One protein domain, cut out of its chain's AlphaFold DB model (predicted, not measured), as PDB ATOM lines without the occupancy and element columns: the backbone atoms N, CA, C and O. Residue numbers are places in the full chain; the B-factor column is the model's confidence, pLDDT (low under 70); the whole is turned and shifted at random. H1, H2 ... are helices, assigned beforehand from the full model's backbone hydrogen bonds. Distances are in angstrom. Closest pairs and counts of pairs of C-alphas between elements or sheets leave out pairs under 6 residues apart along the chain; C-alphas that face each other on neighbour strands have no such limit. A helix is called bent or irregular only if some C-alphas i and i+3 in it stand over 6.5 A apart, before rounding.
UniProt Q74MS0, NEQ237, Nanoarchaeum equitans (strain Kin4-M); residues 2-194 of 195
ATOM      1  N   ILE A   2     200.772 169.317 233.121       66.12
ATOM      2  CA  ILE A   2     201.839 170.351 233.090       66.12
ATOM      3  C   ILE A   2     203.155 169.873 232.432       66.12
ATOM      4  O   ILE A   2     203.684 170.544 231.555       66.12
ATOM      5  N   LEU A   3     203.640 168.669 232.766       65.69
ATOM      6  CA  LEU A   3     204.847 168.066 232.165       65.69
ATOM      7  C   LEU A   3     204.745 167.814 230.646       65.69
ATOM      8  O   LEU A   3     205.760 167.799 229.956       65.69
ATOM      9  N   TYR A   4     203.531 167.625 230.120       67.44
ATOM     10  CA  TYR A   4     203.290 167.437 228.685       67.44
ATOM     11  C   TYR A   4     203.419 168.764 227.929       67.44
ATOM     12  O   TYR A   4     204.141 168.841 226.937       67.44
ATOM     13  N   TYR A   5     202.811 169.831 228.458       68.81
ATOM     14  CA  TYR A   5     202.960 171.181 227.909       68.81
ATOM     15  C   TYR A   5     204.399 171.690 228.005       68.81
ATOM     16  O   TYR A   5     204.876 172.304 227.057       68.81
ATOM     17  N   LEU A   6     205.114 171.361 229.090       68.44
ATOM     18  CA  LEU A   6     206.531 171.699 229.250       68.44
ATOM     19  C   LEU A   6     207.428 170.986 228.218       68.44
ATOM     20  O   LEU A   6     208.394 171.558 227.726       68.44
ATOM     21  N   LYS A   7     207.108 169.733 227.857       70.75
ATOM     22  CA  LYS A   7     207.802 169.027 226.769       70.75
ATOM     23  C   LYS A   7     207.507 169.663 225.412       70.75
ATOM     24  O   LYS A   7     208.436 169.890 224.645       70.75
ATOM     25  N   LEU A   8     206.246 169.981 225.120       68.88
ATOM     26  CA  LEU A   8     205.853 170.616 223.855       68.88
ATOM     27  C   LEU A   8     206.504 171.992 223.666       68.88
ATOM     28  O   LEU A   8     206.993 172.283 222.575       68.88
ATOM     29  N   SER A   9     206.567 172.808 224.720       72.81
ATOM     30  CA  SER A   9     207.146 174.154 224.659       72.81
ATOM     31  C   SER A   9     208.658 174.171 224.430       72.81
ATOM     32  O   SER A   9     209.169 175.176 223.955       72.81
ATOM     33  N   ILE A  10     209.369 173.075 224.709       77.19
ATOM     34  CA  ILE A  10     210.805 172.931 224.410       77.19
ATOM     35  C   ILE A  10     211.017 172.245 223.054       77.19
ATOM     36  O   ILE A  10     211.855 172.668 222.258       77.19
ATOM     37  N   VAL A  11     210.240 171.198 222.765       70.00
ATOM     38  CA  VAL A  11     210.397 170.379 221.556       70.00
ATOM     39  C   VAL A  11     210.008 171.157 220.296       70.00
ATOM     40  O   VAL A  11     210.742 171.103 219.311       70.00
ATOM     41  N   ILE A  12     208.914 171.928 220.318       70.62
ATOM     42  CA  ILE A  12     208.452 172.679 219.138       70.62
ATOM     43  C   ILE A  12     209.478 173.739 218.692       70.62
ATOM     44  O   ILE A  12     209.855 173.717 217.517       70.62
ATOM     45  N   PRO A  13     209.998 174.632 219.562       74.94
ATOM     46  CA  PRO A  13     211.018 175.597 219.151       74.94
ATOM     47  C   PRO A  13     212.310 174.937 218.672       74.94
ATOM     48  O   PRO A  13     212.894 175.394 217.693       74.94
ATOM     49  N   LEU A  14     212.735 173.844 219.316       73.56
ATOM     50  CA  LEU A  14     213.925 173.096 218.905       73.56
ATOM     51  C   LEU A  14     213.764 172.525 217.488       73.56
ATOM     52  O   LEU A  14     214.679 172.620 216.671       73.56
ATOM     53  N   LEU A  15     212.589 171.977 217.172       65.75
ATOM     54  CA  LEU A  15     212.261 171.462 215.843       65.75
ATOM     55  C   LEU A  15     212.179 172.570 214.793       65.75
ATOM     56  O   LEU A  15     212.702 172.399 213.696       65.75
ATOM     57  N   LEU A  16     211.566 173.711 215.120       71.88
ATOM     58  CA  LEU A  16     211.532 174.872 214.226       71.88
ATOM     59  C   LEU A  16     212.944 175.408 213.954       71.88
ATOM     60  O   LEU A  16     213.266 175.759 212.817       71.88
ATOM     61  N   PHE A  17     213.802 175.418 214.973       77.06
ATOM     62  CA  PHE A  17     215.199 175.818 214.845       77.06
ATOM     63  C   PHE A  17     216.005 174.836 213.983       77.06
ATOM     64  O   PHE A  17     216.692 175.260 213.051       77.06
ATOM     65  N   LEU A  18     215.873 173.527 214.222       71.12
ATOM     66  CA  LEU A  18     216.479 172.490 213.379       71.12
ATOM     67  C   LEU A  18     215.982 172.582 211.933       71.12
ATOM     68  O   LEU A  18     216.791 172.526 211.011       71.12
ATOM     69  N   ASN A  19     214.683 172.803 211.724       66.69
ATOM     70  CA  ASN A  19     214.109 173.003 210.397       66.69
ATOM     71  C   ASN A  19     214.738 174.203 209.683       66.69
ATOM     72  O   ASN A  19     215.116 174.108 208.516       66.69
ATOM     73  N   TYR A  20     214.879 175.326 210.389       74.62
ATOM     74  CA  TYR A  20     215.532 176.512 209.849       74.62
ATOM     75  C   TYR A  20     216.985 176.217 209.448       74.62
ATOM     76  O   TYR A  20     217.399 176.583 208.346       74.62
ATOM     77  N   LEU A  21     217.743 175.518 210.300       76.69
ATOM     78  CA  LEU A  21     219.131 175.145 210.014       76.69
ATOM     79  C   LEU A  21     219.245 174.206 208.809       76.69
ATOM     80  O   LEU A  21     220.016 174.494 207.894       76.69
ATOM     81  N   ILE A  22     218.454 173.130 208.778       71.62
ATOM     82  CA  ILE A  22     218.452 172.147 207.687       71.62
ATOM     83  C   ILE A  22     218.023 172.819 206.379       71.62
ATOM     84  O   ILE A  22     218.719 172.703 205.373       71.62
ATOM     85  N   SER A  23     216.943 173.603 206.394       66.19
ATOM     86  CA  SER A  23     216.463 174.343 205.219       66.19
ATOM     87  C   SER A  23     217.508 175.326 204.690       66.19
ATOM     88  O   SER A  23     217.683 175.465 203.478       66.19
ATOM     89  N   LYS A  24     218.231 176.011 205.584       75.06
ATOM     90  CA  LYS A  24     219.306 176.941 205.211       75.06
ATOM     91  C   LYS A  24     220.515 176.208 204.633       75.06
ATOM     92  O   LYS A  24     221.109 176.706 203.678       75.06
ATOM     93  N   PHE A  25     220.867 175.054 205.194       73.62
ATOM     94  CA  PHE A  25     221.970 174.226 204.716       73.62
ATOM     95  C   PHE A  25     221.659 173.632 203.342       73.62
ATOM     96  O   PHE A  25     222.392 173.889 202.395       73.62
ATOM     97  N   ILE A  26     220.527 172.937 203.204       68.31
ATOM     98  CA  ILE A  26     220.110 172.321 201.939       68.31
ATOM     99  C   ILE A  26     219.886 173.399 200.876       68.31
ATOM    100  O   ILE A  26     220.389 173.257 199.768       68.31
ATOM    101  N   GLY A  27     219.229 174.515 201.208       67.75
ATOM    102  CA  GLY A  27     219.058 175.629 200.272       67.75
ATOM    103  C   GLY A  27     220.388 176.192 199.754       67.75
ATOM    104  O   GLY A  27     220.495 176.508 198.571       67.75
ATOM    105  N   ARG A  28     221.424 176.270 200.607       78.12
ATOM    106  CA  ARG A  28     222.786 176.637 200.181       78.12
ATOM    107  C   ARG A  28     223.424 175.567 199.304       78.12
ATOM    108  O   ARG A  28     223.985 175.922 198.277       78.12
ATOM    109  N   SER A  29     223.333 174.296 199.681       70.94
ATOM    110  CA  SER A  29     223.904 173.192 198.903       70.94
ATOM    111  C   SER A  29     223.277 173.094 197.516       70.94
ATOM    112  O   SER A  29     223.988 172.951 196.531       70.94
ATOM    113  N   VAL A  30     221.954 173.236 197.423       69.19
ATOM    114  CA  VAL A  30     221.244 173.241 196.143       69.19
ATOM    115  C   VAL A  30     221.651 174.448 195.306       69.19
ATOM    116  O   VAL A  30     221.947 174.277 194.130       69.19
ATOM    117  N   LYS A  31     221.755 175.639 195.908       74.44
ATOM    118  CA  LYS A  31     222.272 176.815 195.200       74.44
ATOM    119  C   LYS A  31     223.684 176.575 194.654       74.44
ATOM    120  O   LYS A  31     223.919 176.822 193.484       74.44
ATOM    121  N   LEU A  32     224.585 176.010 195.460       77.44
ATOM    122  CA  LEU A  32     225.939 175.666 195.014       77.44
ATOM    123  C   LEU A  32     225.939 174.666 193.853       77.44
ATOM    124  O   LEU A  32     226.768 174.786 192.961       77.44
ATOM    125  N   ILE A  33     225.023 173.693 193.846       72.19
ATOM    126  CA  ILE A  33     224.887 172.739 192.735       72.19
ATOM    127  C   ILE A  33     224.388 173.441 191.468       72.19
ATOM    128  O   ILE A  33     224.904 173.164 190.391       72.19
ATOM    129  N   ILE A  34     223.411 174.343 191.577       72.88
ATOM    130  CA  ILE A  34     222.896 175.124 190.437       72.88
ATOM    131  C   ILE A  34     223.993 176.021 189.865       72.88
ATOM    132  O   ILE A  34     224.216 175.996 188.653       72.88
ATOM    133  N   ASP A  35     224.696 176.738 190.746       76.69
ATOM    134  CA  ASP A  35     225.828 177.597 190.404       76.69
ATOM    135  C   ASP A  35     226.929 176.766 189.715       76.69
ATOM    136  O   ASP A  35     227.442 177.156 188.671       76.69
ATOM    137  N   TYR A  36     227.247 175.575 190.245       79.06
ATOM    138  CA  TYR A  36     228.242 174.657 189.674       79.06
ATOM    139  C   TYR A  36     227.827 174.083 188.313       79.06
ATOM    140  O   TYR A  36     228.657 173.915 187.422       79.06
ATOM    141  N   LEU A  37     226.543 173.766 188.140       76.81
ATOM    142  CA  LEU A  37     226.000 173.258 186.880       76.81
ATOM    143  C   LEU A  37     225.747 174.367 185.852       76.81
ATOM    144  O   LEU A  37     225.356 174.052 184.726       76.81
ATOM    145  N   HIS A  38     225.963 175.637 186.213       80.12
ATOM    146  CA  HIS A  38     225.749 176.789 185.341       80.12
ATOM    147  C   HIS A  38     224.365 176.766 184.670       80.12
ATOM    148  O   HIS A  38     224.228 177.089 183.490       80.12
ATOM    149  N   ILE A  39     223.321 176.352 185.400       72.69
ATOM    150  CA  ILE A  39     221.980 176.143 184.822       72.69
ATOM    151  C   ILE A  39     221.435 177.446 184.232       72.69
ATOM    152  O   ILE A  39     220.893 177.431 183.128       72.69
ATOM    153  N   ASP A  40     221.623 178.579 184.910       72.69
ATOM    154  CA  ASP A  40     221.196 179.879 184.391       72.69
ATOM    155  C   ASP A  40     221.983 180.308 183.146       72.69
ATOM    156  O   ASP A  40     221.396 180.867 182.215       72.69
ATOM    157  N   ASP A  41     223.278 179.997 183.061       79.50
ATOM    158  CA  ASP A  41     224.067 180.269 181.853       79.50
ATOM    159  C   ASP A  41     223.665 179.334 180.708       79.50
ATOM    160  O   ASP A  41     223.551 179.776 179.564       79.50
ATOM    161  N   TRP A  42     223.360 178.068 181.001       80.31
ATOM    162  CA  TRP A  42     222.832 177.113 180.028       80.31
ATOM    163  C   TRP A  42     221.466 177.555 179.491       80.31
ATOM    164  O   TRP A  42     221.245 177.552 178.278       80.31
ATOM    165  N   LEU A  43     220.563 178.010 180.364       77.56
ATOM    166  CA  LEU A  43     219.257 178.542 179.966       77.56
ATOM    167  C   LEU A  43     219.402 179.809 179.129       77.56
ATOM    168  O   LEU A  43     218.743 179.928 178.094       77.56
ATOM    169  N   LYS A  44     220.292 180.730 179.513       79.69
ATOM    170  CA  LYS A  44     220.603 181.917 178.702       79.69
ATOM    171  C   LYS A  44     221.174 181.530 177.339       79.69
ATOM    172  O   LYS A  44     220.675 182.013 176.328       79.69
ATOM    173  N   ALA A  45     222.140 180.612 177.291       79.44
ATOM    174  CA  ALA A  45     222.748 180.132 176.049       79.44
ATOM    175  C   ALA A  45     221.734 179.453 175.112       79.44
ATOM    176  O   ALA A  45     221.909 179.448 173.893       79.44
ATOM    177  N   LYS A  46     220.652 178.889 175.662       77.81
ATOM    178  CA  LYS A  46     219.544 178.300 174.897       77.81
ATOM    179  C   LYS A  46     218.402 179.277 174.590       77.81
ATOM    180  O   LYS A  46     217.393 178.839 174.043       77.81
ATOM    181  N   ASN A  47     218.545 180.573 174.891       75.56
ATOM    182  CA  ASN A  47     217.481 181.585 174.799       75.56
ATOM    183  C   ASN A  47     216.226 181.237 175.625       75.56
ATOM    184  O   ASN A  47     215.119 181.667 175.313       75.56
ATOM    185  N   LEU A  48     216.399 180.474 176.705       77.69
ATOM    186  CA  LEU A  48     215.342 180.057 177.629       77.69
ATOM    187  C   LEU A  48     215.234 180.973 178.856       77.69
ATOM    188  O   LEU A  48     214.455 180.690 179.758       77.69
ATOM    189  N   GLY A  49     215.964 182.092 178.902       69.50
ATOM    190  CA  GLY A  49     215.897 183.046 180.020       69.50
ATOM    191  C   GLY A  49     214.492 183.617 180.266       69.50
ATOM    192  O   GLY A  49     214.148 183.951 181.394       69.50
ATOM    193  N   ASN A  50     213.642 183.649 179.233       75.50
ATOM    194  CA  ASN A  50     212.239 184.062 179.339       75.50
ATOM    195  C   ASN A  50     211.263 182.900 179.590       75.50
ATOM    196  O   ASN A  50     210.050 183.126 179.634       75.50
ATOM    197  N   ALA A  51     211.750 181.669 179.790       77.19
ATOM    198  CA  ALA A  51     210.898 180.507 180.037       77.19
ATOM    199  C   ALA A  51     209.940 180.749 181.211       77.19
ATOM    200  O   ALA A  51     208.747 180.477 181.095       77.19
ATOM    201  N   LEU A  52     210.427 181.390 182.272       78.69
ATOM    202  CA  LEU A  52     209.681 181.660 183.502       78.69
ATOM    203  C   LEU A  52     209.252 183.129 183.627       78.69
ATOM    204  O   LEU A  52     209.179 183.659 184.729       78.69
ATOM    205  N   TYR A  53     208.989 183.804 182.502       77.56
ATOM    206  CA  TYR A  53     208.536 185.205 182.476       77.56
ATOM    207  C   TYR A  53     209.489 186.179 183.193       77.56
ATOM    208  O   TYR A  53     209.058 187.129 183.838       77.56
ATOM    209  N   GLY A  54     210.799 185.937 183.078       71.50
ATOM    210  CA  GLY A  54     211.839 186.776 183.680       71.50
ATOM    211  C   GLY A  54     212.219 186.398 185.113       71.50
ATOM    212  O   GLY A  54     213.122 187.015 185.672       71.50
ATOM    213  N   ILE A  55     211.587 185.374 185.698       76.19
ATOM    214  CA  ILE A  55     211.991 184.830 186.998       76.19
ATOM    215  C   ILE A  55     213.206 183.915 186.803       76.19
ATOM    216  O   ILE A  55     213.187 183.010 185.967       76.19
ATOM    217  N   LYS A  56     214.269 184.138 187.581       75.62
ATOM    218  CA  LYS A  56     215.492 183.323 187.528       75.62
ATOM    219  C   LYS A  56     215.298 181.991 188.245       75.62
ATOM    220  O   LYS A  56     214.656 181.940 189.297       75.62
ATOM    221  N   ILE A  57     215.894 180.918 187.722       71.25
ATOM    222  CA  ILE A  57     215.820 179.596 188.366       71.25
ATOM    223  C   ILE A  57     216.487 179.634 189.745       71.25
ATOM    224  O   ILE A  57     215.933 179.087 190.703       71.25
ATOM    225  N   ASP A  58     217.580 180.387 189.867       69.06
ATOM    226  CA  ASP A  58     218.259 180.712 191.125       69.06
ATOM    227  C   ASP A  58     217.346 181.220 192.250       69.06
ATOM    228  O   ASP A  58     217.659 181.046 193.428       69.06
ATOM    229  N   GLU A  59     216.226 181.870 191.925       75.44
ATOM    230  CA  GLU A  59     215.285 182.392 192.922       75.44
ATOM    231  C   GLU A  59     214.239 181.342 193.316       75.44
ATOM    232  O   GLU A  59     213.835 181.251 194.480       75.44
ATOM    233  N   ILE A  60     213.837 180.502 192.363       77.00
ATOM    234  CA  ILE A  60     212.760 179.526 192.539       77.00
ATOM    235  C   ILE A  60     213.255 178.273 193.254       77.00
ATOM    236  O   ILE A  60     212.579 177.759 194.151       77.00
ATOM    237  N   VAL A  61     214.432 177.760 192.896       73.38
ATOM    238  CA  VAL A  61     214.890 176.475 193.433       73.38
ATOM    239  C   VAL A  61     215.168 176.529 194.942       73.38
ATOM    240  O   VAL A  61     214.738 175.607 195.643       73.38
ATOM    241  N   PRO A  62     215.789 177.578 195.517       70.25
ATOM    242  CA  PRO A  62     215.933 177.682 196.968       70.25
ATOM    243  C   PRO A  62     214.587 177.765 197.693       70.25
ATOM    244  O   PRO A  62     214.456 177.234 198.797       70.25
ATOM    245  N   PHE A  63     213.583 178.409 197.091       77.25
ATOM    246  CA  PHE A  63     212.228 178.453 197.639       77.25
ATOM    247  C   PHE A  63     211.591 177.057 197.653       77.25
ATOM    248  O   PHE A  63     211.157 176.593 198.707       77.25
ATOM    249  N   LEU A  64     211.629 176.353 196.519       74.56
ATOM    250  CA  LEU A  64     211.145 174.977 196.394       74.56
ATOM    251  C   LEU A  64     211.854 174.026 197.365       74.56
ATOM    252  O   LEU A  64     211.218 173.203 198.017       74.56
ATOM    253  N   THR A  65     213.163 174.190 197.532       70.94
ATOM    254  CA  THR A  65     213.971 173.402 198.471       70.94
ATOM    255  C   THR A  65     213.562 173.651 199.924       70.94
ATOM    256  O   THR A  65     213.442 172.717 200.709       70.94
ATOM    257  N   LYS A  66     213.303 174.901 200.321       73.12
ATOM    258  CA  LYS A  66     212.788 175.180 201.675       73.12
ATOM    259  C   LYS A  66     211.420 174.540 201.888       73.12
ATOM    260  O   LYS A  66     211.162 173.982 202.951       73.12
ATOM    261  N   LEU A  67     210.568 174.609 200.871       70.75
ATOM    262  CA  LEU A  67     209.228 174.047 200.918       70.75
ATOM    263  C   LEU A  67     209.271 172.516 201.058       70.75
ATOM    264  O   LEU A  67     208.580 171.980 201.920       70.75
ATOM    265  N   ILE A  68     210.143 171.818 200.315       72.56
ATOM    266  CA  ILE A  68     210.273 170.356 200.424       72.56
ATOM    267  C   ILE A  68     210.809 169.929 201.794       72.56
ATOM    268  O   ILE A  68     210.274 169.006 202.404       72.56
ATOM    269  N   VAL A  69     211.816 170.630 202.325       72.69
ATOM    270  CA  VAL A  69     212.377 170.337 203.653       72.69
ATOM    271  C   VAL A  69     211.323 170.531 204.737       72.69
ATOM    272  O   VAL A  69     211.182 169.683 205.619       72.69
ATOM    273  N   PHE A  70     210.538 171.604 204.639       74.44
ATOM    274  CA  PHE A  70     209.431 171.857 205.552       74.44
ATOM    275  C   PHE A  70     208.383 170.735 205.514       74.44
ATOM    276  O   PHE A  70     207.982 170.242 206.568       74.44
ATOM    277  N   ILE A  71     207.996 170.278 204.318       73.06
ATOM    278  CA  ILE A  71     207.058 169.159 204.136       73.06
ATOM    279  C   ILE A  71     207.606 167.872 204.764       73.06
ATOM    280  O   ILE A  71     206.907 167.228 205.548       73.06
ATOM    281  N   PHE A  72     208.866 167.518 204.490       74.31
ATOM    282  CA  PHE A  72     209.509 166.333 205.070       74.31
ATOM    283  C   PHE A  72     209.547 166.379 206.597       74.31
ATOM    284  O   PHE A  72     209.330 165.363 207.260       74.31
ATOM    285  N   LEU A  73     209.798 167.553 207.168       72.50
ATOM    286  CA  LEU A  73     209.849 167.709 208.613       72.50
ATOM    287  C   LEU A  73     208.456 167.574 209.236       72.50
ATOM    288  O   LEU A  73     208.312 166.894 210.247       72.50
ATOM    289  N   LEU A  74     207.416 168.124 208.609       71.88
ATOM    290  CA  LEU A  74     206.033 167.910 209.045       71.88
ATOM    291  C   LEU A  74     205.609 166.440 208.943       71.88
ATOM    292  O   LEU A  74     204.965 165.925 209.861       71.88
ATOM    293  N   GLN A  75     206.029 165.745 207.885       72.38
ATOM    294  CA  GLN A  75     205.837 164.301 207.755       72.38
ATOM    295  C   GLN A  75     206.509 163.563 208.922       72.38
ATOM    296  O   GLN A  75     205.880 162.711 209.546       72.38
ATOM    297  N   TYR A  76     207.742 163.923 209.284       70.31
ATOM    298  CA  TYR A  76     208.435 163.344 210.437       70.31
ATOM    299  C   TYR A  76     207.720 163.645 211.765       70.31
ATOM    300  O   TYR A  76     207.573 162.762 212.608       70.31
ATOM    301  N   LEU A  77     207.197 164.859 211.952       67.50
ATOM    302  CA  LEU A  77     206.433 165.219 213.153       67.50
ATOM    303  C   LEU A  77     205.119 164.459 213.281       67.50
ATOM    304  O   LEU A  77     204.699 164.161 214.401       67.50
ATOM    305  N   SER A  78     204.505 164.066 212.165       67.69
ATOM    306  CA  SER A  78     203.339 163.182 212.206       67.69
ATOM    307  C   SER A  78     203.657 161.815 212.843       67.69
ATOM    308  O   SER A  78     202.774 161.196 213.437       67.69
ATOM    309  N   TRP A  79     204.924 161.376 212.825       67.06
ATOM    310  CA  TRP A  79     205.362 160.115 213.441       67.06
ATOM    311  C   TRP A  79     205.567 160.237 214.955       67.06
ATOM    312  O   TRP A  79     205.559 159.229 215.662       67.06
ATOM    313  N   VAL A  80     205.671 161.463 215.482       69.75
ATOM    314  CA  VAL A  80     205.867 161.747 216.916       69.75
ATOM    315  C   VAL A  80     204.570 161.535 217.735       69.75
ATOM    316  O   VAL A  80     204.561 161.704 218.950       69.75
ATOM    317  N   LYS A  81     203.475 161.064 217.112       63.12
ATOM    318  CA  LYS A  81     202.200 160.671 217.758       63.12
ATOM    319  C   LYS A  81     201.584 161.743 218.676       63.12
ATOM    320  O   LYS A  81     200.929 161.412 219.665       63.12
ATOM    321  N   ILE A  82     201.732 163.024 218.336       72.94
ATOM    322  CA  ILE A  82     200.925 164.087 218.951       72.94
ATOM    323  C   ILE A  82     199.529 164.005 218.323       72.94
ATOM    324  O   ILE A  82     199.299 164.552 217.244       72.94
ATOM    325  N   LYS A  83     198.626 163.248 218.960       70.25
ATOM    326  CA  LYS A  83     197.300 162.896 218.418       70.25
ATOM    327  C   LYS A  83     196.501 164.120 217.971       70.25
ATOM    328  O   LYS A  83     195.826 164.062 216.950       70.25
ATOM    329  N   GLU A  84     196.611 165.228 218.697       72.88
ATOM    330  CA  GLU A  84     195.851 166.454 218.442       72.88
ATOM    331  C   GLU A  84     196.325 167.204 217.186       72.88
ATOM    332  O   GLU A  84     195.537 167.891 216.543       72.88
ATOM    333  N   LEU A  85     197.600 167.058 216.809       69.12
ATOM    334  CA  LEU A  85     198.197 167.724 215.642       69.12
ATOM    335  C   LEU A  85     198.385 166.784 214.449       69.12
ATOM    336  O   LEU A  85     198.718 167.237 213.355       69.12
ATOM    337  N   GLN A  86     198.153 165.484 214.633       73.56
ATOM    338  CA  GLN A  86     198.410 164.471 213.615       73.56
ATOM    339  C   GLN A  86     197.606 164.717 212.332       73.56
ATOM    340  O   GLN A  86     198.168 164.613 211.244       73.56
ATOM    341  N   LEU A  87     196.326 165.095 212.445       73.50
ATOM    342  CA  LEU A  87     195.493 165.427 211.284       73.50
ATOM    343  C   LEU A  87     196.031 166.661 210.546       73.50
ATOM    344  O   LEU A  87     196.178 166.629 209.330       73.50
ATOM    345  N   LEU A  88     196.381 167.723 211.280       70.75
ATOM    346  CA  LEU A  88     196.941 168.942 210.695       70.75
ATOM    347  C   LEU A  88     198.254 168.646 209.958       70.75
ATOM    348  O   LEU A  88     198.417 169.055 208.813       70.75
ATOM    349  N   PHE A  89     199.175 167.902 210.575       73.94
ATOM    350  CA  PHE A  89     200.450 167.542 209.949       73.94
ATOM    351  C   PHE A  89     200.272 166.653 208.720       73.94
ATOM    352  O   PHE A  89     200.967 166.850 207.727       73.94
ATOM    353  N   MET A  90     199.316 165.725 208.759       70.38
ATOM    354  CA  MET A  90     198.985 164.877 207.618       70.38
ATOM    355  C   MET A  90     198.434 165.702 206.450       70.38
ATOM    356  O   MET A  90     198.904 165.542 205.326       70.38
ATOM    357  N   LEU A  91     197.503 166.627 206.713       72.38
ATOM    358  CA  LEU A  91     196.945 167.512 205.687       72.38
ATOM    359  C   LEU A  91     198.019 168.439 205.108       72.38
ATOM    360  O   LEU A  91     198.146 168.533 203.891       72.38
ATOM    361  N   VAL A  92     198.824 169.093 205.950       71.69
ATOM    362  CA  VAL A  92     199.872 170.005 205.465       71.69
ATOM    363  C   VAL A  92     200.948 169.247 204.689       71.69
ATOM    364  O   VAL A  92     201.421 169.751 203.675       71.69
ATOM    365  N   SER A  93     201.307 168.033 205.104       72.94
ATOM    366  CA  SER A  93     202.249 167.209 204.349       72.94
ATOM    367  C   SER A  93     201.682 166.787 202.989       72.94
ATOM    368  O   SER A  93     202.340 166.965 201.962       72.94
ATOM    369  N   LEU A  94     200.433 166.307 202.958       74.50
ATOM    370  CA  LEU A  94     199.760 165.889 201.730       74.50
ATOM    371  C   LEU A  94     199.613 167.062 200.750       74.50
ATOM    372  O   LEU A  94     200.127 167.010 199.632       74.50
ATOM    373  N   TYR A  95     198.969 168.152 201.178       74.44
ATOM    374  CA  TYR A  95     198.743 169.321 200.326       74.44
ATOM    375  C   TYR A  95     200.036 170.063 200.000       74.44
ATOM    376  O   TYR A  95     200.190 170.548 198.881       74.44
ATOM    377  N   GLY A  96     200.993 170.114 200.926       71.44
ATOM    378  CA  GLY A  96     202.313 170.679 200.668       71.44
ATOM    379  C   GLY A  96     203.038 169.921 199.559       71.44
ATOM    380  O   GLY A  96     203.536 170.544 198.620       71.44
ATOM    381  N   THR A  97     203.040 168.585 199.611       75.19
ATOM    382  CA  THR A  97     203.644 167.733 198.570       75.19
ATOM    383  C   THR A  97     202.967 167.939 197.215       75.19
ATOM    384  O   THR A  97     203.641 168.030 196.185       75.19
ATOM    385  N   ILE A  98     201.639 168.067 197.208       76.69
ATOM    386  CA  ILE A  98     200.846 168.351 196.007       76.69
ATOM    387  C   ILE A  98     201.230 169.707 195.401       76.69
ATOM    388  O   ILE A  98     201.559 169.775 194.218       76.69
ATOM    389  N   ILE A  99     201.243 170.772 196.209       76.50
ATOM    390  CA  ILE A  99     201.599 172.129 195.767       76.50
ATOM    391  C   ILE A  99     203.030 172.159 195.222       76.50
ATOM    392  O   ILE A  99     203.280 172.743 194.167       76.50
ATOM    393  N   PHE A 100     203.963 171.493 195.905       77.44
ATOM    394  CA  PHE A 100     205.346 171.363 195.454       77.44
ATOM    395  C   PHE A 100     205.443 170.685 194.083       77.44
ATOM    396  O   PHE A 100     206.100 171.201 193.175       77.44
ATOM    397  N   SER A 101     204.761 169.551 193.928       75.75
ATOM    398  CA  SER A 101     204.771 168.768 192.692       75.75
ATOM    399  C   SER A 101     204.163 169.562 191.536       75.75
ATOM    400  O   SER A 101     204.758 169.624 190.462       75.75
ATOM    401  N   LEU A 102     203.042 170.255 191.770       78.62
ATOM    402  CA  LEU A 102     202.431 171.161 190.792       78.62
ATOM    403  C   LEU A 102     203.385 172.279 190.371       78.62
ATOM    404  O   LEU A 102     203.509 172.561 189.181       78.62
ATOM    405  N   GLY A 103     204.077 172.893 191.334       78.62
ATOM    406  CA  GLY A 103     205.055 173.943 191.063       78.62
ATOM    407  C   GLY A 103     206.199 173.455 190.172       78.62
ATOM    408  O   GLY A 103     206.512 174.097 189.170       78.62
ATOM    409  N   LEU A 104     206.781 172.295 190.489       80.81
ATOM    410  CA  LEU A 104     207.834 171.690 189.669       80.81
ATOM    411  C   LEU A 104     207.355 171.365 188.257       80.81
ATOM    412  O   LEU A 104     208.035 171.697 187.286       80.81
ATOM    413  N   VAL A 105     206.188 170.736 188.132       82.50
ATOM    414  CA  VAL A 105     205.673 170.353 186.819       82.50
ATOM    415  C   VAL A 105     205.335 171.585 185.977       82.50
ATOM    416  O   VAL A 105     205.627 171.601 184.782       82.50
ATOM    417  N   LEU A 106     204.809 172.650 186.586       82.88
ATOM    418  CA  LEU A 106     204.584 173.921 185.901       82.88
ATOM    419  C   LEU A 106     205.898 174.524 185.380       82.88
ATOM    420  O   LEU A 106     205.945 174.963 184.232       82.88
ATOM    421  N   ILE A 107     206.968 174.518 186.181       83.75
ATOM    422  CA  ILE A 107     208.292 175.013 185.762       83.75
ATOM    423  C   ILE A 107     208.811 174.210 184.569       83.75
ATOM    424  O   ILE A 107     209.226 174.795 183.568       83.75
ATOM    425  N   VAL A 108     208.739 172.879 184.640       83.94
ATOM    426  CA  VAL A 108     209.146 171.997 183.536       83.94
ATOM    427  C   VAL A 108     208.303 172.267 182.289       83.94
ATOM    428  O   VAL A 108     208.858 172.414 181.199       83.94
ATOM    429  N   GLY A 109     206.985 172.409 182.439       84.88
ATOM    430  CA  GLY A 109     206.076 172.717 181.340       84.88
ATOM    431  C   GLY A 109     206.354 174.073 180.693       84.88
ATOM    432  O   GLY A 109     206.325 174.184 179.469       84.88
ATOM    433  N   LEU A 110     206.703 175.090 181.482       86.50
ATOM    434  CA  LEU A 110     207.095 176.407 180.974       86.50
ATOM    435  C   LEU A 110     208.427 176.368 180.217       86.50
ATOM    436  O   LEU A 110     208.539 176.993 179.160       86.50
ATOM    437  N   ILE A 111     209.411 175.614 180.714       85.56
ATOM    438  CA  ILE A 111     210.695 175.405 180.026       85.56
ATOM    439  C   ILE A 111     210.469 174.669 178.703       85.56
ATOM    440  O   ILE A 111     210.955 175.114 177.663       85.56
ATOM    441  N   PHE A 112     209.690 173.587 178.713       85.62
ATOM    442  CA  PHE A 112     209.371 172.830 177.504       85.62
ATOM    443  C   PHE A 112     208.578 173.671 176.494       85.62
ATOM    444  O   PHE A 112     208.868 173.660 175.296       85.62
ATOM    445  N   GLY A 113     207.629 174.470 176.985       87.19
ATOM    446  CA  GLY A 113     206.870 175.426 176.189       87.19
ATOM    447  C   GLY A 113     207.753 176.478 175.524       87.19
ATOM    448  O   GLY A 113     207.569 176.784 174.346       87.19
ATOM    449  N   GLU A 114     208.750 176.993 176.244       88.94
ATOM    450  CA  GLU A 114     209.720 177.937 175.690       88.94
ATOM    451  C   GLU A 114     210.621 177.276 174.638       88.94
ATOM    452  O   GLU A 114     210.844 177.867 173.585       88.94
ATOM    453  N   ILE A 115     211.070 176.032 174.845       86.69
ATOM    454  CA  ILE A 115     211.842 175.285 173.834       86.69
ATOM    455  C   ILE A 115     211.052 175.192 172.522       86.69
ATOM    456  O   ILE A 115     211.589 175.498 171.453       86.69
ATOM    457  N   ILE A 116     209.769 174.826 172.589       87.81
ATOM    458  CA  ILE A 116     208.921 174.726 171.396       87.81
ATOM    459  C   ILE A 116     208.658 176.111 170.784       87.81
ATOM    460  O   ILE A 116     208.751 176.254 169.562       87.81
ATOM    461  N   LYS A 117     208.432 177.155 171.595       89.62
ATOM    462  CA  LYS A 117     208.359 178.549 171.118       89.62
ATOM    463  C   LYS A 117     209.606 178.927 170.311       89.62
ATOM    464  O   LYS A 117     209.473 179.448 169.206       89.62
ATOM    465  N   GLN A 118     210.803 178.624 170.810       88.00
ATOM    466  CA  GLN A 118     212.060 178.922 170.112       88.00
ATOM    467  C   GLN A 118     212.189 178.161 168.783       88.00
ATOM    468  O   GLN A 118     212.710 178.708 167.810       88.00
ATOM    469  N   LEU A 119     211.689 176.923 168.700       87.31
ATOM    470  CA  LEU A 119     211.631 176.176 167.437       87.31
ATOM    471  C   LEU A 119     210.675 176.835 166.432       87.31
ATOM    472  O   LEU A 119     211.024 176.974 165.261       87.31
ATOM    473  N   ILE A 120     209.512 177.307 166.887       86.50
ATOM    474  CA  ILE A 120     208.531 178.006 166.043       86.50
ATOM    475  C   ILE A 120     209.084 179.336 165.530       86.50
ATOM    476  O   ILE A 120     208.917 179.659 164.355       86.50
ATOM    477  N   LEU A 121     209.783 180.103 166.368       88.25
ATOM    478  CA  LEU A 121     210.360 181.394 165.975       88.25
ATOM    479  C   LEU A 121     211.406 181.277 164.851       88.25
ATOM    480  O   LEU A 121     211.601 182.231 164.089       88.25
ATOM    481  N   LYS A 122     212.036 180.102 164.704       89.69
ATOM    482  CA  LYS A 122     212.961 179.786 163.602       89.69
ATOM    483  C   LYS A 122     212.259 179.482 162.276       89.69
ATOM    484  O   LYS A 122     212.921 179.421 161.246       89.69
ATOM    485  N   THR A 123     210.940 179.292 162.276       88.75
ATOM    486  CA  THR A 123     210.166 179.065 161.047       88.75
ATOM    487  C   THR A 123     209.917 180.372 160.288       88.75
ATOM    488  O   THR A 123     210.008 181.472 160.844       88.75
ATOM    489  N   ASN A 124     209.574 180.257 159.003       89.75
ATOM    490  CA  ASN A 124     209.329 181.394 158.112       89.75
ATOM    491  C   ASN A 124     207.837 181.787 158.043       89.75
ATOM    492  O   ASN A 124     207.313 182.104 156.981       89.75
ATOM    493  N   ILE A 125     207.129 181.683 159.171       86.75
ATOM    494  CA  ILE A 125     205.684 181.927 159.271       86.75
ATOM    495  C   ILE A 125     205.433 183.349 159.800       86.75
ATOM    496  O   ILE A 125     205.938 183.698 160.865       86.75
ATOM    497  N   ASP A 126     204.576 184.133 159.135       84.06
ATOM    498  CA  ASP A 126     204.240 185.524 159.526       84.06
ATOM    499  C   ASP A 126     203.725 185.669 160.969       84.06
ATOM    500  O   ASP A 126     203.861 186.711 161.601       84.06
ATOM    501  N   ILE A 127     203.080 184.626 161.496       88.31
ATOM    502  CA  ILE A 127     202.441 184.617 162.822       88.31
ATOM    503  C   ILE A 127     203.256 183.875 163.889       88.31
ATOM    504  O   ILE A 127     202.716 183.559 164.951       88.31
ATOM    505  N   LYS A 128     204.535 183.578 163.625       87.31
ATOM    506  CA  LYS A 128     205.386 182.744 164.491       87.31
ATOM    507  C   LYS A 128     205.498 183.231 165.939       87.31
ATOM    508  O   LYS A 128     205.551 182.402 166.838       87.31
ATOM    509  N   GLU A 129     205.470 184.542 166.180       86.00
ATOM    510  CA  GLU A 129     205.537 185.105 167.537       86.00
ATOM    511  C   GLU A 129     204.303 184.740 168.368       86.00
ATOM    512  O   GLU A 129     204.428 184.077 169.398       86.00
ATOM    513  N   ARG A 130     203.101 185.071 167.874       84.81
ATOM    514  CA  ARG A 130     201.837 184.705 168.540       84.81
ATOM    515  C   ARG A 130     201.650 183.195 168.632       84.81
ATOM    516  O   ARG A 130     201.167 182.702 169.646       84.81
ATOM    517  N   LEU A 131     202.017 182.459 167.582       83.50
ATOM    518  CA  LEU A 131     201.923 180.999 167.577       83.50
ATOM    519  C   LEU A 131     202.828 180.394 168.660       83.50
ATOM    520  O   LEU A 131     202.386 179.526 169.409       83.50
ATOM    521  N   GLY A 132     204.063 180.885 168.776       86.19
ATOM    522  CA  GLY A 132     205.016 180.446 169.788       86.19
ATOM    523  C   GLY A 132     204.552 180.740 171.216       86.19
ATOM    524  O   GLY A 132     204.670 179.877 172.083       86.19
ATOM    525  N   GLU A 133     203.977 181.917 171.465       86.44
ATOM    526  CA  GLU A 133     203.418 182.265 172.782       86.44
ATOM    527  C   GLU A 133     202.207 181.412 173.159       86.44
ATOM    528  O   GLU A 133     202.163 180.863 174.262       86.44
ATOM    529  N   ASN A 134     201.268 181.226 172.229       85.69
ATOM    530  CA  ASN A 134     200.098 180.383 172.460       85.69
ATOM    531  C   ASN A 134     200.498 178.925 172.705       85.69
ATOM    532  O   ASN A 134     199.942 178.278 173.589       85.69
ATOM    533  N   ILE A 135     201.490 178.418 171.970       85.81
ATOM    534  CA  ILE A 135     201.986 177.053 172.157       85.81
ATOM    535  C   ILE A 135     202.705 176.897 173.496       85.81
ATOM    536  O   ILE A 135     202.477 175.902 174.180       85.81
ATOM    537  N   LYS A 136     203.497 177.885 173.932       86.44
ATOM    538  CA  LYS A 136     204.094 177.871 175.274       86.44
ATOM    539  C   LYS A 136     203.024 177.767 176.363       86.44
ATOM    540  O   LYS A 136     203.147 176.929 177.255       86.44
ATOM    541  N   LEU A 137     201.982 178.598 176.286       85.19
ATOM    542  CA  LEU A 137     200.870 178.581 177.241       85.19
ATOM    543  C   LEU A 137     200.094 177.263 177.199       85.19
ATOM    544  O   LEU A 137     199.754 176.725 178.248       85.19
ATOM    545  N   PHE A 138     199.853 176.726 176.004       84.00
ATOM    546  CA  PHE A 138     199.172 175.448 175.824       84.00
ATOM    547  C   PHE A 138     199.962 174.271 176.404       84.00
ATOM    548  O   PHE A 138     199.403 173.399 177.061       84.00
ATOM    549  N   ILE A 139     201.278 174.247 176.204       85.81
ATOM    550  CA  ILE A 139     202.138 173.224 176.801       85.81
ATOM    551  C   ILE A 139     202.116 173.361 178.324       85.81
ATOM    552  O   ILE A 139     201.891 172.375 179.023       85.81
ATOM    553  N   ALA A 140     202.283 174.573 178.855       84.06
ATOM    554  CA  ALA A 140     202.215 174.798 180.294       84.06
ATOM    555  C   ALA A 140     200.864 174.346 180.884       84.06
ATOM    556  O   ALA A 140     200.848 173.684 181.922       84.06
ATOM    557  N   SER A 141     199.741 174.622 180.208       80.19
ATOM    558  CA  SER A 141     198.418 174.182 180.662       80.19
ATOM    559  C   SER A 141     198.252 172.660 180.604       80.19
ATOM    560  O   SER A 141     197.724 172.084 181.554       80.19
ATOM    561  N   LEU A 142     198.769 171.985 179.570       81.62
ATOM    562  CA  LEU A 142     198.797 170.519 179.483       81.62
ATOM    563  C   LEU A 142     199.538 169.880 180.661       81.62
ATOM    564  O   LEU A 142     199.067 168.891 181.226       81.62
ATOM    565  N   PHE A 143     200.680 170.445 181.053       83.50
ATOM    566  CA  PHE A 143     201.457 169.972 182.200       83.50
ATOM    567  C   PHE A 143     200.715 170.189 183.526       83.50
ATOM    568  O   PHE A 143     200.684 169.285 184.366       83.50
ATOM    569  N   VAL A 144     200.055 171.340 183.702       78.44
ATOM    570  CA  VAL A 144     199.210 171.606 184.880       78.44
ATOM    571  C   VAL A 144     198.050 170.620 184.958       78.44
ATOM    572  O   VAL A 144     197.847 170.006 186.001       78.44
ATOM    573  N   VAL A 145     197.319 170.412 183.863       76.06
ATOM    574  CA  VAL A 145     196.172 169.492 183.845       76.06
ATOM    575  C   VAL A 145     196.607 168.053 184.062       76.06
ATOM    576  O   VAL A 145     195.989 167.345 184.851       76.06
ATOM    577  N   SER A 146     197.708 167.634 183.441       75.25
ATOM    578  CA  SER A 146     198.274 166.301 183.661       75.25
ATOM    579  C   SER A 146     198.665 166.101 185.128       75.25
ATOM    580  O   SER A 146     198.384 165.053 185.703       75.25
ATOM    581  N   SER A 147     199.229 167.129 185.768       76.62
ATOM    582  CA  SER A 147     199.547 167.098 187.200       76.62
ATOM    583  C   SER A 147     198.300 167.011 188.066       76.62
ATOM    584  O   SER A 147     198.257 166.189 188.975       76.62
ATOM    585  N   ILE A 148     197.277 167.822 187.775       75.56
ATOM    586  CA  ILE A 148     195.993 167.777 188.482       75.56
ATOM    587  C   ILE A 148     195.363 166.395 188.320       75.56
ATOM    588  O   ILE A 148     194.921 165.838 189.311       75.56
ATOM    589  N   ASN A 149     195.384 165.795 187.129       69.94
ATOM    590  CA  ASN A 149     194.846 164.452 186.908       69.94
ATOM    591  C   ASN A 149     195.616 163.375 187.685       69.94
ATOM    592  O   ASN A 149     194.992 162.504 188.286       69.94
ATOM    593  N   ILE A 150     196.951 163.446 187.728       73.50
ATOM    594  CA  ILE A 150     197.775 162.534 188.539       73.50
ATOM    595  C   ILE A 150     197.466 162.711 190.029       73.50
ATOM    596  O   ILE A 150     197.297 161.729 190.747       73.50
ATOM    597  N   ILE A 151     197.359 163.956 190.496       72.94
ATOM    598  CA  ILE A 151     197.030 164.273 191.888       72.94
ATOM    599  C   ILE A 151     195.623 163.801 192.230       72.94
ATOM    600  O   ILE A 151     195.448 163.162 193.258       72.94
ATOM    601  N   SER A 152     194.638 164.056 191.370       67.00
ATOM    602  CA  SER A 152     193.275 163.564 191.532       67.00
ATOM    603  C   SER A 152     193.278 162.047 191.620       67.00
ATOM    604  O   SER A 152     192.719 161.527 192.570       67.00
ATOM    605  N   TYR A 153     193.983 161.332 190.737       66.88
ATOM    606  CA  TYR A 153     194.111 159.872 190.811       66.88
ATOM    607  C   TYR A 153     194.743 159.393 192.130       66.88
ATOM    608  O   TYR A 153     194.253 158.449 192.746       66.88
ATOM    609  N   LEU A 154     195.789 160.074 192.610       64.12
ATOM    610  CA  LEU A 154     196.392 159.802 193.922       64.12
ATOM    611  C   LEU A 154     195.418 160.099 195.078       64.12
ATOM    612  O   LEU A 154     195.439 159.402 196.092       64.12
ATOM    613  N   LEU A 155     194.553 161.103 194.922       64.44
ATOM    614  CA  LEU A 155     193.525 161.502 195.881       64.44
ATOM    615  C   LEU A 155     192.224 160.697 195.763       64.44
ATOM    616  O   LEU A 155     191.457 160.722 196.713       64.44
ATOM    617  N   VAL A 156     191.961 159.934 194.697       53.28
ATOM    618  CA  VAL A 156     190.794 159.024 194.622       53.28
ATOM    619  C   VAL A 156     190.885 157.908 195.682       53.28
ATOM    620  O   VAL A 156     189.878 157.331 196.074       53.28
ATOM    621  N   PHE A 157     192.069 157.663 196.256       50.09
ATOM    622  CA  PHE A 157     192.233 156.845 197.468       50.09
ATOM    623  C   PHE A 157     191.855 157.574 198.778       50.09
ATOM    624  O   PHE A 157     191.966 157.007 199.864       50.09
ATOM    625  N   THR A 158     191.401 158.825 198.692       50.00
ATOM    626  CA  THR A 158     190.788 159.616 199.769       50.00
ATOM    627  C   THR A 158     189.315 159.887 199.416       50.00
ATOM    628  O   THR A 158     188.974 159.905 198.238       50.00
ATOM    629  N   PRO A 159     188.405 160.089 200.388       46.28
ATOM    630  CA  PRO A 159     186.948 160.092 200.159       46.28
ATOM    631  C   PRO A 159     186.396 161.297 199.362       46.28
ATOM    632  O   PRO A 159     185.193 161.543 199.379       46.28
ATOM    633  N   PHE A 160     187.247 162.067 198.685       48.56
ATOM    634  CA  PHE A 160     186.848 163.182 197.833       48.56
ATOM    635  C   PHE A 160     186.898 162.733 196.370       48.56
ATOM    636  O   PHE A 160     187.947 162.776 195.731       48.56
ATOM    637  N   GLU A 161     185.757 162.299 195.837       51.25
ATOM    638  CA  GLU A 161     185.591 162.019 194.409       51.25
ATOM    639  C   GLU A 161     185.701 163.330 193.619       51.25
ATOM    640  O   GLU A 161     184.736 164.076 193.451       51.25
ATOM    641  N   ILE A 162     186.905 163.652 193.149       56.53
ATOM    642  CA  ILE A 162     187.075 164.693 192.139       56.53
ATOM    643  C   ILE A 162     186.676 164.065 190.806       56.53
ATOM    644  O   ILE A 162     187.409 163.238 190.262       56.53
ATOM    645  N   ASP A 163     185.514 164.456 190.283       62.47
ATOM    646  CA  ASP A 163     185.064 163.998 188.975       62.47
ATOM    647  C   ASP A 163     186.033 164.494 187.889       62.47
ATOM    648  O   ASP A 163     186.082 165.672 187.518       62.47
ATOM    649  N   THR A 164     186.833 163.559 187.383       61.56
ATOM    650  CA  THR A 164     187.795 163.778 186.296       61.56
ATOM    651  C   THR A 164     187.144 164.356 185.032       61.56
ATOM    652  O   THR A 164     187.827 165.009 184.237       61.56
ATOM    653  N   SER A 165     185.824 164.202 184.861       62.44
ATOM    654  CA  SER A 165     185.068 164.801 183.759       62.44
ATOM    655  C   SER A 165     185.079 166.338 183.801       62.44
ATOM    656  O   SER A 165     185.234 166.979 182.759       62.44
ATOM    657  N   ILE A 166     185.025 166.941 184.996       65.69
ATOM    658  CA  ILE A 166     185.027 168.399 185.187       65.69
ATOM    659  C   ILE A 166     186.400 168.975 184.834       65.69
ATOM    660  O   ILE A 166     186.488 169.994 184.149       65.69
ATOM    661  N   VAL A 167     187.480 168.302 185.242       59.97
ATOM    662  CA  VAL A 167     188.855 168.713 184.912       59.97
ATOM    663  C   VAL A 167     189.072 168.691 183.395       59.97
ATOM    664  O   VAL A 167     189.605 169.650 182.828       59.97
ATOM    665  N   ASN A 168     188.584 167.648 182.721       62.34
ATOM    666  CA  ASN A 168     188.654 167.529 181.264       62.34
ATOM    667  C   ASN A 168     187.794 168.586 180.543       62.34
ATOM    668  O   ASN A 168     188.226 169.132 179.527       62.34
ATOM    669  N   LEU A 169     186.615 168.928 181.076       69.19
ATOM    670  CA  LEU A 169     185.751 169.984 180.534       69.19
ATOM    671  C   LEU A 169     186.407 171.368 180.654       69.19
ATOM    672  O   LEU A 169     186.460 172.116 179.677       69.19
ATOM    673  N   VAL A 170     186.959 171.699 181.826       66.94
ATOM    674  CA  VAL A 170     187.696 172.957 182.047       66.94
ATOM    675  C   VAL A 170     188.897 173.044 181.103       66.94
ATOM    676  O   VAL A 170     189.138 174.096 180.509       66.94
ATOM    677  N   PHE A 171     189.610 171.933 180.890       62.56
ATOM    678  CA  PHE A 171     190.713 171.867 179.933       62.56
ATOM    679  C   PHE A 171     190.258 172.094 178.488       62.56
ATOM    680  O   PHE A 171     190.887 172.863 177.756       62.56
ATOM    681  N   PHE A 172     189.154 171.471 178.074       69.81
ATOM    682  CA  PHE A 172     188.580 171.668 176.746       69.81
ATOM    683  C   PHE A 172     188.186 173.134 176.519       69.81
ATOM    684  O   PHE A 172     188.529 173.708 175.484       69.81
ATOM    685  N   ILE A 173     187.559 173.770 177.515       69.88
ATOM    686  CA  ILE A 173     187.174 175.186 177.465       69.88
ATOM    687  C   ILE A 173     188.409 176.090 177.383       69.88
ATOM    688  O   ILE A 173     188.451 176.974 176.532       69.88
ATOM    689  N   LEU A 174     189.436 175.863 178.209       63.53
ATOM    690  CA  LEU A 174     190.681 176.644 178.169       63.53
ATOM    691  C   LEU A 174     191.419 176.482 176.838       63.53
ATOM    692  O   LEU A 174     191.915 177.460 176.281       63.53
ATOM    693  N   THR A 175     191.455 175.263 176.300       68.50
ATOM    694  CA  THR A 175     192.057 174.980 174.992       68.50
ATOM    695  C   THR A 175     191.287 175.703 173.888       68.50
ATOM    696  O   THR A 175     191.891 176.396 173.072       68.50
ATOM    697  N   LEU A 176     189.953 175.642 173.905       65.81
ATOM    698  CA  LEU A 176     189.118 176.421 172.993       65.81
ATOM    699  C   LEU A 176     189.369 177.922 173.136       65.81
ATOM    700  O   LEU A 176     189.505 178.594 172.124       65.81
ATOM    701  N   PHE A 177     189.498 178.458 174.348       70.12
ATOM    702  CA  PHE A 177     189.724 179.892 174.555       70.12
ATOM    703  C   PHE A 177     191.089 180.361 174.029       70.12
ATOM    704  O   PHE A 177     191.200 181.451 173.471       70.12
ATOM    705  N   LEU A 178     192.125 179.527 174.164       59.38
ATOM    706  CA  LEU A 178     193.476 179.825 173.678       59.38
ATOM    707  C   LEU A 178     193.597 179.675 172.152       59.38
ATOM    708  O   LEU A 178     194.301 180.457 171.507       59.38
ATOM    709  N   PHE A 179     192.902 178.700 171.556       61.34
ATOM    710  CA  PHE A 179     192.985 178.421 170.118       61.34
ATOM    711  C   PHE A 179     191.895 179.088 169.280       61.34
ATOM    712  O   PHE A 179     192.139 179.327 168.098       61.34
ATOM    713  N   ALA A 180     190.740 179.450 169.840       68.50
ATOM    714  CA  ALA A 180     189.659 180.105 169.099       68.50
ATOM    715  C   ALA A 180     190.114 181.406 168.417       68.50
ATOM    716  O   ALA A 180     189.843 181.548 167.227       68.50
ATOM    717  N   PRO A 181     190.882 182.314 169.055       64.12
ATOM    718  CA  PRO A 181     191.389 183.507 168.377       64.12
ATOM    719  C   PRO A 181     192.351 183.174 167.228       64.12
ATOM    720  O   PRO A 181     192.394 183.881 166.219       64.12
ATOM    721  N   LEU A 182     193.126 182.093 167.368       63.97
ATOM    722  CA  LEU A 182     194.086 181.648 166.360       63.97
ATOM    723  C   LEU A 182     193.366 181.023 165.154       63.97
ATOM    724  O   LEU A 182     193.645 181.396 164.015       63.97
ATOM    725  N   LEU A 183     192.394 180.147 165.412       69.31
ATOM    726  CA  LEU A 183     191.533 179.520 164.407       69.31
ATOM    727  C   LEU A 183     190.686 180.558 163.670       69.31
ATOM    728  O   LEU A 183     190.629 180.530 162.443       69.31
ATOM    729  N   LEU A 184     190.101 181.518 164.392       69.25
ATOM    730  CA  LEU A 184     189.309 182.600 163.808       69.25
ATOM    731  C   LEU A 184     190.168 183.470 162.882       69.25
ATOM    732  O   LEU A 184     189.748 183.813 161.781       69.25
ATOM    733  N   ARG A 185     191.414 183.766 163.269       65.38
ATOM    734  CA  ARG A 185     192.344 184.534 162.429       65.38
ATOM    735  C   ARG A 185     192.797 183.762 161.187       65.38
ATOM    736  O   ARG A 185     192.898 184.363 160.120       65.38
ATOM    737  N   ILE A 186     193.064 182.459 161.309       72.31
ATOM    738  CA  ILE A 186     193.380 181.590 160.160       72.31
ATOM    739  C   ILE A 186     192.182 181.530 159.209       72.31
ATOM    740  O   ILE A 186     192.356 181.706 158.003       72.31
ATOM    741  N   ALA A 187     190.970 181.354 159.742       68.31
ATOM    742  CA  ALA A 187     189.741 181.340 158.957       68.31
ATOM    743  C   ALA A 187     189.549 182.663 158.201       68.31
ATOM    744  O   ALA A 187     189.394 182.645 156.983       68.31
ATOM    745  N   VAL A 188     189.681 183.808 158.882       71.81
ATOM    746  CA  VAL A 188     189.589 185.141 158.263       71.81
ATOM    747  C   VAL A 188     190.665 185.343 157.188       71.81
ATOM    748  O   VAL A 188     190.331 185.764 156.084       71.81
ATOM    749  N   LYS A 189     191.937 184.991 157.442       70.88
ATOM    750  CA  LYS A 189     193.014 185.110 156.432       70.88
ATOM    751  C   LYS A 189     192.747 184.222 155.211       70.88
ATOM    752  O   LYS A 189     193.016 184.639 154.092       70.88
ATOM    753  N   THR A 190     192.196 183.026 155.408       72.50
ATOM    754  CA  THR A 190     191.878 182.092 154.313       72.50
ATOM    755  C   THR A 190     190.686 182.569 153.481       72.50
ATOM    756  O   THR A 190     190.681 182.378 152.267       72.50
ATOM    757  N   TYR A 191     189.696 183.196 154.123       71.06
ATOM    758  CA  TYR A 191     188.470 183.660 153.472       71.06
ATOM    759  C   TYR A 191     188.653 185.003 152.746       71.06
ATOM    760  O   TYR A 191     188.156 185.165 151.638       71.06
ATOM    761  N   TYR A 192     189.397 185.945 153.338       70.31
ATOM    762  CA  TYR A 192     189.604 187.290 152.777       70.31
ATOM    763  C   TYR A 192     190.913 187.457 151.995       70.31
ATOM    764  O   TYR A 192     191.011 188.369 151.190       70.31
ATOM    765  N   GLY A 193     191.914 186.591 152.190       52.31
ATOM    766  CA  GLY A 193     193.185 186.634 151.450       52.31
ATOM    767  C   GLY A 193     193.157 185.955 150.074       52.31
ATOM    768  O   GLY A 193     194.214 185.751 149.486       52.31
ATOM    769  N   ARG A 194     191.976 185.540 149.594       49.84
ATOM    770  CA  ARG A 194     191.745 184.975 148.247       49.84
ATOM    771  C   ARG A 194     190.985 185.930 147.304       49.84
ATOM    772  O   ARG A 194     190.620 185.502 146.212       49.84
TER     773      ARG A 194
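AT A GLANCE: This is residues 2 to 194 of the 195 residues of the protein "NEQ237" of Nanoarchaeum equitans (strain Kin4-M) (UniProt Q74MS0). What shape does the model have? Long helices lie side by side in one flat, staggered layer, H1, H3, H4, H5, H6a, with the longest, H4, in the middle and neighbours running opposite ways. Residues 2 to 7 and 187 to 194 stick out at the far ends. What is it made of? The printed part has 193 residues with six named helices, H1 to H6, and no named strand: all helix, loose, radius of gyration of the C-alphas 22.6 A, spans 87 by 45 by 19 A.

HOW THE PARTS SIT: What touches the longest helix? H4, residues 83 to 121, and H5, residues 128 to 155, touch as a hairpin at a shallow tilt of 25 degrees, closest at C-alphas Gly 113 and Lys 136, 3.8 A. H4's residues 85 to 100 alone touch the hub H3, residues 57 to 79, in another hairpin, closest at C-alphas Ile 71 and Ser 93, 5.2 A. What lies beyond? H1, residues 2 to 37, touches H3 with residues 19 to 34 alone, closest at C-alphas Gly 27 and Pro 62, 5.0 A; H2, residues 39 to 45, only just touches H3 in a hairpin, with 3 pairs of C-alphas within 8 A, the closest those of Asp 40 and Ile 57, 6.7 A. H6, residues 164 to 192, assigned as one helix by its hydrogen bonds, is bent, C-alphas 178 and 181 being 6.8 A apart, into H6a, residues 164 to 178, and H6b, residues 181 to 192. H5 and H6a touch as a hairpin, closest at C-alphas Asn 134 and Leu 178, 6.8 A, while H6b touches no helix. Are the backbones regular? Every O i to N i+4 pair is within hydrogen-bond range in H2, H5, H6a and H6b; H1 has 30 of 32, H3 16 of 19, H4 33 of 35.

IN THESE COORDINATES: Where do the helices begin and end? H1 begins at C-alpha 2, (201.839, 170.351, 233.090), and H6b ends at C-alpha 192, (189.604, 187.290, 152.777). How long are they? H4 measures 57.1 A, H1 52.2 A, H5 39.7 A and H3 33.4 A; H4 is irregular, C-alphas 84 and 87 being 7.2 A apart.

THE WHOLE: How far does it reach? The two farthest C-alphas, Ile 2 and Arg 194, are 86.7 A apart, and the printed part has no cut. Which link is long, and where is confidence low? H2 to H3 is long, with 11 residues; mean pLDDT of the printed part is 73.6, and 57 residues are under 70, among them 152 to 176.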